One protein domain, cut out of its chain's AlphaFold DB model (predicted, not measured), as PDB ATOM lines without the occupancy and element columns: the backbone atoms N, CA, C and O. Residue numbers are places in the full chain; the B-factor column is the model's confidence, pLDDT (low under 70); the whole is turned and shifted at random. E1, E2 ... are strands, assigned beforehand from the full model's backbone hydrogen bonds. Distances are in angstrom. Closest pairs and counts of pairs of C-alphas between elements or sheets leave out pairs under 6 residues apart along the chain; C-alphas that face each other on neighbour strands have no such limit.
ATOM      1  N   PHE A 397     124.731  76.609 140.657       75.88
ATOM      2  CA  PHE A 397     124.430  77.457 139.519       75.88
ATOM      3  C   PHE A 397     125.124  78.803 139.713       75.88
ATOM      4  O   PHE A 397     125.102  79.384 140.803       75.88
ATOM      5  N   VAL A 398     125.746  79.305 138.648       75.12
ATOM      6  CA  VAL A 398     126.288  80.666 138.606       75.12
ATOM      7  C   VAL A 398     125.271  81.541 137.891       75.12
ATOM      8  O   VAL A 398     124.906  81.254 136.753       75.12
ATOM      9  N   VAL A 399     124.805  82.592 138.561       76.75
ATOM     10  CA  VAL A 399     123.915  83.589 137.959       76.75
ATOM     11  C   VAL A 399     124.762  84.767 137.506       76.75
ATOM     12  O   VAL A 399     125.303  85.504 138.328       76.75
ATOM     13  N   LEU A 400     124.871  84.941 136.189       71.75
ATOM     14  CA  LEU A 400     125.445  86.140 135.589       71.75
ATOM     15  C   LEU A 400     124.316  87.132 135.323       71.75
ATOM     16  O   LEU A 400     123.388  86.835 134.572       71.75
ATOM     17  N   VAL A 401     124.392  88.301 135.952       68.94
ATOM     18  CA  VAL A 401     123.480  89.412 135.678       68.94
ATOM     19  C   VAL A 401     124.192  90.347 134.715       68.94
ATOM     20  O   VAL A 401     125.042  91.135 135.125       68.94
ATOM     21  N   ASP A 402     123.875  90.232 133.424       62.28
ATOM     22  CA  ASP A 402     124.320  91.217 132.441       62.28
ATOM     23  C   ASP A 402     123.439  92.458 132.590       62.28
ATOM     24  O   ASP A 402     122.260  92.474 132.221       62.28
ATOM     25  N   PHE A 403     123.992  93.471 133.244       58.19
ATOM     26  CA  PHE A 403     123.409  94.798 133.276       58.19
ATOM     27  C   PHE A 403     124.162  95.627 132.250       58.19
ATOM     28  O   PHE A 403     125.383  95.537 132.147       58.19
ATOM     29  N   VAL A 404     123.430  96.449 131.507       64.94
ATOM     30  CA  VAL A 404     124.008  97.347 130.507       64.94
ATOM     31  C   VAL A 404     124.154  98.758 131.096       64.94
ATOM     32  O   VAL A 404     123.366  99.636 130.741       64.94
ATOM     33  N   PRO A 405     125.126  99.036 131.985       56.16
ATOM     34  CA  PRO A 405     125.732 100.345 132.086       56.16
ATOM     35  C   PRO A 405     127.139 100.287 131.465       56.16
ATOM     36  O   PRO A 405     127.748  99.224 131.321       56.16
ATOM     37  N   ASP A 406     127.690 101.441 131.110       56.56
ATOM     38  CA  ASP A 406     128.984 101.546 130.422       56.56
ATOM     39  C   ASP A 406     130.181 100.960 131.215       56.56
ATOM     40  O   ASP A 406     131.254 100.729 130.653       56.56
ATOM     41  N   SER A 407     130.006 100.646 132.504       58.81
ATOM     42  CA  SER A 407     131.000 100.007 133.370       58.81
ATOM     43  C   SER A 407     130.732  98.504 133.550       58.81
ATOM     44  O   SER A 407     129.914  98.083 134.368       58.81
ATOM     45  N   ARG A 408     131.477  97.665 132.826       56.91
ATOM     46  CA  ARG A 408     131.419  96.196 132.938       56.91
ATOM     47  C   ARG A 408     132.146  95.691 134.191       56.91
ATOM     48  O   ARG A 408     133.276  95.213 134.100       56.91
ATOM     49  N   LYS A 409     131.525  95.798 135.365       71.19
ATOM     50  CA  LYS A 409     131.987  95.104 136.578       71.19
ATOM     51  C   LYS A 409     131.081  93.895 136.814       71.19
ATOM     52  O   LYS A 409     129.897  94.052 137.088       71.19
ATOM     53  N   TYR A 410     131.635  92.691 136.674       71.75
ATOM     54  CA  TYR A 410     130.916  91.435 136.901       71.75
ATOM     55  C   TYR A 410     131.217  90.902 138.306       71.75
ATOM     56  O   TYR A 410     132.373  90.888 138.729       71.75
ATOM     57  N   GLY A 411     130.180  90.453 139.013       79.75
ATOM     58  CA  GLY A 411     130.291  89.709 140.268       79.75
ATOM     59  C   GLY A 411     129.659  88.328 140.120       79.75
ATOM     60  O   GLY A 411     128.626  88.187 139.469       79.75
ATOM     61  N   GLU A 412     130.276  87.308 140.713       83.50
ATOM     62  CA  GLU A 412     129.735  85.947 140.746       83.50
ATOM     63  C   GLU A 412     129.008  85.708 142.074       83.50
ATOM     64  O   GLU A 412     129.564  85.948 143.148       83.50
ATOM     65  N   LEU A 413     127.768  85.215 142.011       86.25
ATOM     66  CA  LEU A 413     127.000  84.802 143.185       86.25
ATOM     67  C   LEU A 413     126.690  83.300 143.073       86.25
ATOM     68  O   LEU A 413     126.006  82.907 142.128       86.25
ATOM     69  N   PRO A 414     127.170  82.446 143.999       84.94
ATOM     70  CA  PRO A 414     126.866  81.019 143.975       84.94
ATOM     71  C   PRO A 414     125.433  80.748 144.455       84.94
ATOM     72  O   PRO A 414     125.070  81.005 145.613       84.94
ATOM     73  N   VAL A 415     124.618  80.167 143.577       88.75
ATOM     74  CA  VAL A 415     123.195  79.889 143.814       88.75
ATOM     75  C   VAL A 415     122.936  78.379 143.741       88.75
ATOM     76  O   VAL A 415     123.591  77.663 142.991       88.75
ATOM     77  N   LYS A 416     122.034  77.864 144.576       86.69
ATOM     78  CA  LYS A 416     121.544  76.479 144.571       86.69
ATOM     79  C   LYS A 416     120.105  76.468 144.042       86.69
ATOM     80  O   LYS A 416     119.420  77.488 144.094       86.69
ATOM     81  N   ALA A 417     119.643  75.318 143.554       81.06
ATOM     82  CA  ALA A 417     118.233  75.149 143.195       81.06
ATOM     83  C   ALA A 417     117.335  75.447 144.408       81.06
ATOM     84  O   ALA A 417     117.613  74.983 145.517       81.06
ATOM     85  N   GLY A 418     116.276  76.228 144.190       86.25
ATOM     86  CA  GLY A 418     115.355  76.666 145.240       86.25
ATOM     87  C   GLY A 418     115.772  77.939 145.984       86.25
ATOM     88  O   GLY A 418     115.005  78.414 146.819       86.25
ATOM     89  N   ASP A 419     116.936  78.519 145.686       87.31
ATOM     90  CA  ASP A 419     117.287  79.836 146.213       87.31
ATOM     91  C   ASP A 419     116.545  80.952 145.458       87.31
ATOM     92  O   ASP A 419     116.400  80.934 144.230       87.31
ATOM     93  N   GLU A 420     116.146  81.978 146.206       87.38
ATOM     94  CA  GLU A 420     115.661  83.235 145.647       87.38
ATOM     95  C   GLU A 420     116.800  84.252 145.601       87.38
ATOM     96  O   GLU A 420     117.438  84.554 146.617       87.38
ATOM     97  N   VAL A 421     117.032  84.834 144.427       90.31
ATOM     98  CA  VAL A 421     117.990  85.928 144.252       90.31
ATOM     99  C   VAL A 421     117.216  87.219 144.057       90.31
ATOM    100  O   VAL A 421     116.401  87.341 143.142       90.31
ATOM    101  N   ALA A 422     117.485  88.195 144.912       88.38
ATOM    102  CA  ALA A 422     116.974  89.544 144.763       88.38
ATOM    103  C   ALA A 422     118.108  90.451 144.295       88.38
ATOM    104  O   ALA A 422     119.190  90.457 144.883       88.38
ATOM    105  N   VAL A 423     117.857  91.204 143.226       89.50
ATOM    106  CA  VAL A 423     118.825  92.143 142.652       89.50
ATOM    107  C   VAL A 423     118.300  93.558 142.857       89.50
ATOM    108  O   VAL A 423     117.178  93.870 142.441       89.50
ATOM    109  N   CYS A 424     119.102  94.396 143.514       87.81
ATOM    110  CA  CYS A 424     118.837  95.825 143.621       87.81
ATOM    111  C   CYS A 424     119.317  96.526 142.348       87.81
ATOM    112  O   CYS A 424     120.471  96.362 141.953       87.81
ATOM    113  N   TYR A 425     118.433  97.295 141.714       80.69
ATOM    114  CA  TYR A 425     118.733  98.012 140.471       80.69
ATOM    115  C   TYR A 425     119.461  99.334 140.669       80.69
ATOM    116  O   TYR A 425     119.875  99.925 139.678       80.69
ATOM    117  N   ASP A 426     119.597  99.799 141.908       85.25
ATOM    118  CA  ASP A 426     120.284 101.048 142.208       85.25
ATOM    119  C   ASP A 426     121.786 100.755 142.372       85.25
ATOM    120  O   ASP A 426     122.173 100.139 143.375       85.25
ATOM    121  N   PRO A 427     122.633 101.068 141.369       80.19
ATOM    122  CA  PRO A 427     124.051 100.778 141.461       80.19
ATOM    123  C   PRO A 427     124.677 101.644 142.556       80.19
ATOM    124  O   PRO A 427     124.565 102.868 142.531       80.19
ATOM    125  N   VAL A 428     125.395 101.023 143.491       78.81
ATOM    126  CA  VAL A 428     126.232 101.751 144.457       78.81
ATOM    127  C   VAL A 428     127.677 101.603 143.993       78.81
ATOM    128  O   VAL A 428     128.182 100.489 143.903       78.81
ATOM    129  N   ASP A 429     128.333 102.706 143.630       82.81
ATOM    130  CA  ASP A 429     129.719 102.727 143.118       82.81
ATOM    131  C   ASP A 429     129.961 101.858 141.858       82.81
ATOM    132  O   ASP A 429     130.989 101.182 141.723       82.81
ATOM    133  N   ASP A 430     129.001 101.862 140.927       78.44
ATOM    134  CA  ASP A 430     128.930 100.986 139.740       78.44
ATOM    135  C   ASP A 430     128.760  99.486 140.052       78.44
ATOM    136  O   ASP A 430     128.908  98.646 139.159       78.44
ATOM    137  N   TRP A 431     128.476  99.124 141.304       74.69
ATOM    138  CA  TRP A 431     128.198  97.746 141.695       74.69
ATOM    139  C   TRP A 431     126.703  97.503 141.801       74.69
ATOM    140  O   TRP A 431     125.958  98.275 142.401       74.69
ATOM    141  N   ILE A 432     126.278  96.370 141.254       78.50
ATOM    142  CA  ILE A 432     124.927  95.854 141.422       78.50
ATOM    143  C   ILE A 432     124.966  94.849 142.553       78.50
ATOM    144  O   ILE A 432     125.724  93.877 142.519       78.50
ATOM    145  N   PHE A 433     124.125  95.075 143.551       82.06
ATOM    146  CA  PHE A 433     124.058  94.211 144.715       82.06
ATOM    147  C   PHE A 433     122.947  93.190 144.511       82.06
ATOM    148  O   PHE A 433     121.761  93.521 144.466       82.06
ATOM    149  N   GLY A 434     123.352  91.929 144.380       88.88
ATOM    150  CA  GLY A 434     122.469  90.783 144.528       88.88
ATOM    151  C   GLY A 434     122.593  90.222 145.939       88.88
ATOM    152  O   GLY A 434     123.705  90.045 146.436       88.88
ATOM    153  N   TRP A 435     121.474  89.903 146.586       89.00
ATOM    154  CA  TRP A 435     121.489  89.060 147.779       89.00
ATOM    155  C   TRP A 435     120.684  87.791 147.538       89.00
ATOM    156  O   TRP A 435     119.656  87.780 146.860       89.00
ATOM    157  N   LYS A 436     121.175  86.703 148.122       91.12
ATOM    158  CA  LYS A 436     120.544  85.392 148.072       91.12
ATOM    159  C   LYS A 436     119.751  85.168 149.352       91.12
ATOM    160  O   LYS A 436     120.305  85.277 150.447       91.12
ATOM    161  N   ARG A 437     118.468  84.845 149.221       84.38
ATOM    162  CA  ARG A 437     117.687  84.253 150.305       84.38
ATOM    163  C   ARG A 437     117.816  82.742 150.194       84.38
ATOM    164  O   ARG A 437     117.554  82.173 149.140       84.38
ATOM    165  N   GLY A 438     118.267  82.121 151.284       83.31
ATOM    166  CA  GLY A 438     118.206  80.668 151.405       83.31
ATOM    167  C   GLY A 438     116.751  80.191 151.393       83.31
ATOM    168  O   GLY A 438     115.852  81.011 151.615       83.31
ATOM    169  N   PRO A 439     116.516  78.891 151.163       77.31
ATOM    170  CA  PRO A 439     115.176  78.322 151.135       77.31
ATOM    171  C   PRO A 439     114.476  78.646 152.455       77.31
ATOM    172  O   PRO A 439     114.893  78.195 153.525       77.31
ATOM    173  N   GLN A 440     113.457  79.501 152.386       71.88
ATOM    174  CA  GLN A 440     112.639  79.820 153.543       71.88
ATOM    175  C   GLN A 440     111.867  78.538 153.884       71.88
ATOM    176  O   GLN A 440     111.183  78.019 153.004       71.88
ATOM    177  N   PRO A 441     111.986  77.976 155.104       56.97
ATOM    178  CA  PRO A 441     111.095  76.894 155.506       56.97
ATOM    179  C   PRO A 441     109.662  77.427 155.402       56.97
ATOM    180  O   PRO A 441     109.444  78.586 155.747       56.97
ATOM    181  N   CYS A 451     113.221  98.218 153.075       51.53
ATOM    182  CA  CYS A 451     112.521  99.509 152.993       51.53
ATOM    183  C   CYS A 451     113.290 100.601 152.223       51.53
ATOM    184  O   CYS A 451     112.778 101.705 152.065       51.53
ATOM    185  N   CYS A 452     114.516 100.320 151.778       62.53
ATOM    186  CA  CYS A 452     115.434 101.306 151.217       62.53
ATOM    187  C   CYS A 452     115.549 101.250 149.686       62.53
ATOM    188  O   CYS A 452     116.147 102.152 149.117       62.53
ATOM    189  N   CYS A 453     115.007 100.225 149.017       62.12
ATOM    190  CA  CYS A 453     115.186 100.029 147.572       62.12
ATOM    191  C   CYS A 453     113.819 100.033 146.862       62.12
ATOM    192  O   CYS A 453     113.044  99.095 147.059       62.12
ATOM    193  N   PRO A 454     113.489 101.061 146.056       63.31
ATOM    194  CA  PRO A 454     112.169 101.188 145.430       63.31
ATOM    195  C   PRO A 454     111.913 100.163 144.312       63.31
ATOM    196  O   PRO A 454     110.755  99.889 144.007       63.31
ATOM    197  N   GLU A 455     112.960  99.560 143.738       76.88
ATOM    198  CA  GLU A 455     112.849  98.511 142.719       76.88
ATOM    199  C   GLU A 455     113.773  97.330 143.035       76.88
ATOM    200  O   GLU A 455     114.976  97.345 142.771       76.88
ATOM    201  N   VAL A 456     113.185  96.273 143.594       79.69
ATOM    202  CA  VAL A 456     113.835  94.972 143.776       79.69
ATOM    203  C   VAL A 456     113.136  93.981 142.857       79.69
ATOM    204  O   VAL A 456     111.915  93.828 142.937       79.69
ATOM    205  N   LYS A 457     113.886  93.291 141.987       80.88
ATOM    206  CA  LYS A 457     113.339  92.132 141.264       80.88
ATOM    207  C   LYS A 457     113.792  90.844 141.921       80.88
ATOM    208  O   LYS A 457     114.954  90.703 142.297       80.88
ATOM    209  N   HIS A 458     112.845  89.921 142.023       81.44
ATOM    210  CA  HIS A 458     113.037  88.588 142.564       81.44
ATOM    211  C   HIS A 458     113.159  87.591 141.415       81.44
ATOM    212  O   HIS A 458     112.344  87.595 140.491       81.44
ATOM    213  N   TYR A 459     114.173  86.739 141.491       81.31
ATOM    214  CA  TYR A 459     114.418  85.654 140.557       81.31
ATOM    215  C   TYR A 459     114.407  84.340 141.332       81.31
ATOM    216  O   TYR A 459     115.120  84.199 142.326       81.31
ATOM    217  N   HIS A 460     113.610  83.384 140.865       75.88
ATOM    218  CA  HIS A 460     113.625  82.019 141.377       75.88
ATOM    219  C   HIS A 460     114.541  81.167 140.511       75.88
ATOM    220  O   HIS A 460     114.367  81.116 139.291       75.88
ATOM    221  N   VAL A 461     115.501  80.497 141.144       75.12
ATOM    222  CA  VAL A 461     116.335  79.503 140.470       75.12
ATOM    223  C   VAL A 461     115.629  78.155 140.564       75.12
ATOM    224  O   VAL A 461     115.545  77.568 141.645       75.12
ATOM    225  N   VAL A 462     115.064  77.728 139.430       63.56
ATOM    226  CA  VAL A 462     114.344  76.454 139.268       63.56
ATOM    227  C   VAL A 462     115.321  75.318 139.028       63.56
ATOM    228  O   VAL A 462     116.197  75.492 138.152       63.56
TER     229      VAL A 462
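What this domain is: This is residues 397 to 441 and 451 to 462 of the 462 residues of the protein "Hypothetical protein" of Polarella glacialis (UniProt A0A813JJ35). A three-stranded antiparallel sheet, E4-E3-E5, has the hairpin E1-E2 partly over one face. Of 57 printed residues, 23, under half, are in five named strands, E1 to E5 along the chain: all strand. The whole is only just compact, close to loose: radius of gyration of the C-alphas 11.9 A, spans 37 by 27 by 14 A.

How they stand to each other: E1, residues 397 to 401, and E2, 413 to 416, form a hairpin, as do E3, 420 to 424, and E4, 434 to 437; E5, 456 to 460, is antiparallel to E3. N 397 and O 415, N 437 and O 420, and N 459 and O 421 are 2.8 A apart, within hydrogen-bond range. Val 415 and Lys 436, the closest C-alphas of E2 and E4, are 7.4 A apart.

Where its parts are: E1, 12.6 A long, begins at C-alpha 397, (124.430, 77.457, 139.519), and E5 ends at C-alpha 460, (113.625, 82.019, 141.377).

The domain as a whole: The link E1 to E2 is long, pLDDT is under 70 at 14 residues, and C-alphas 441 and 451, across the cut, are 22.8 A apart.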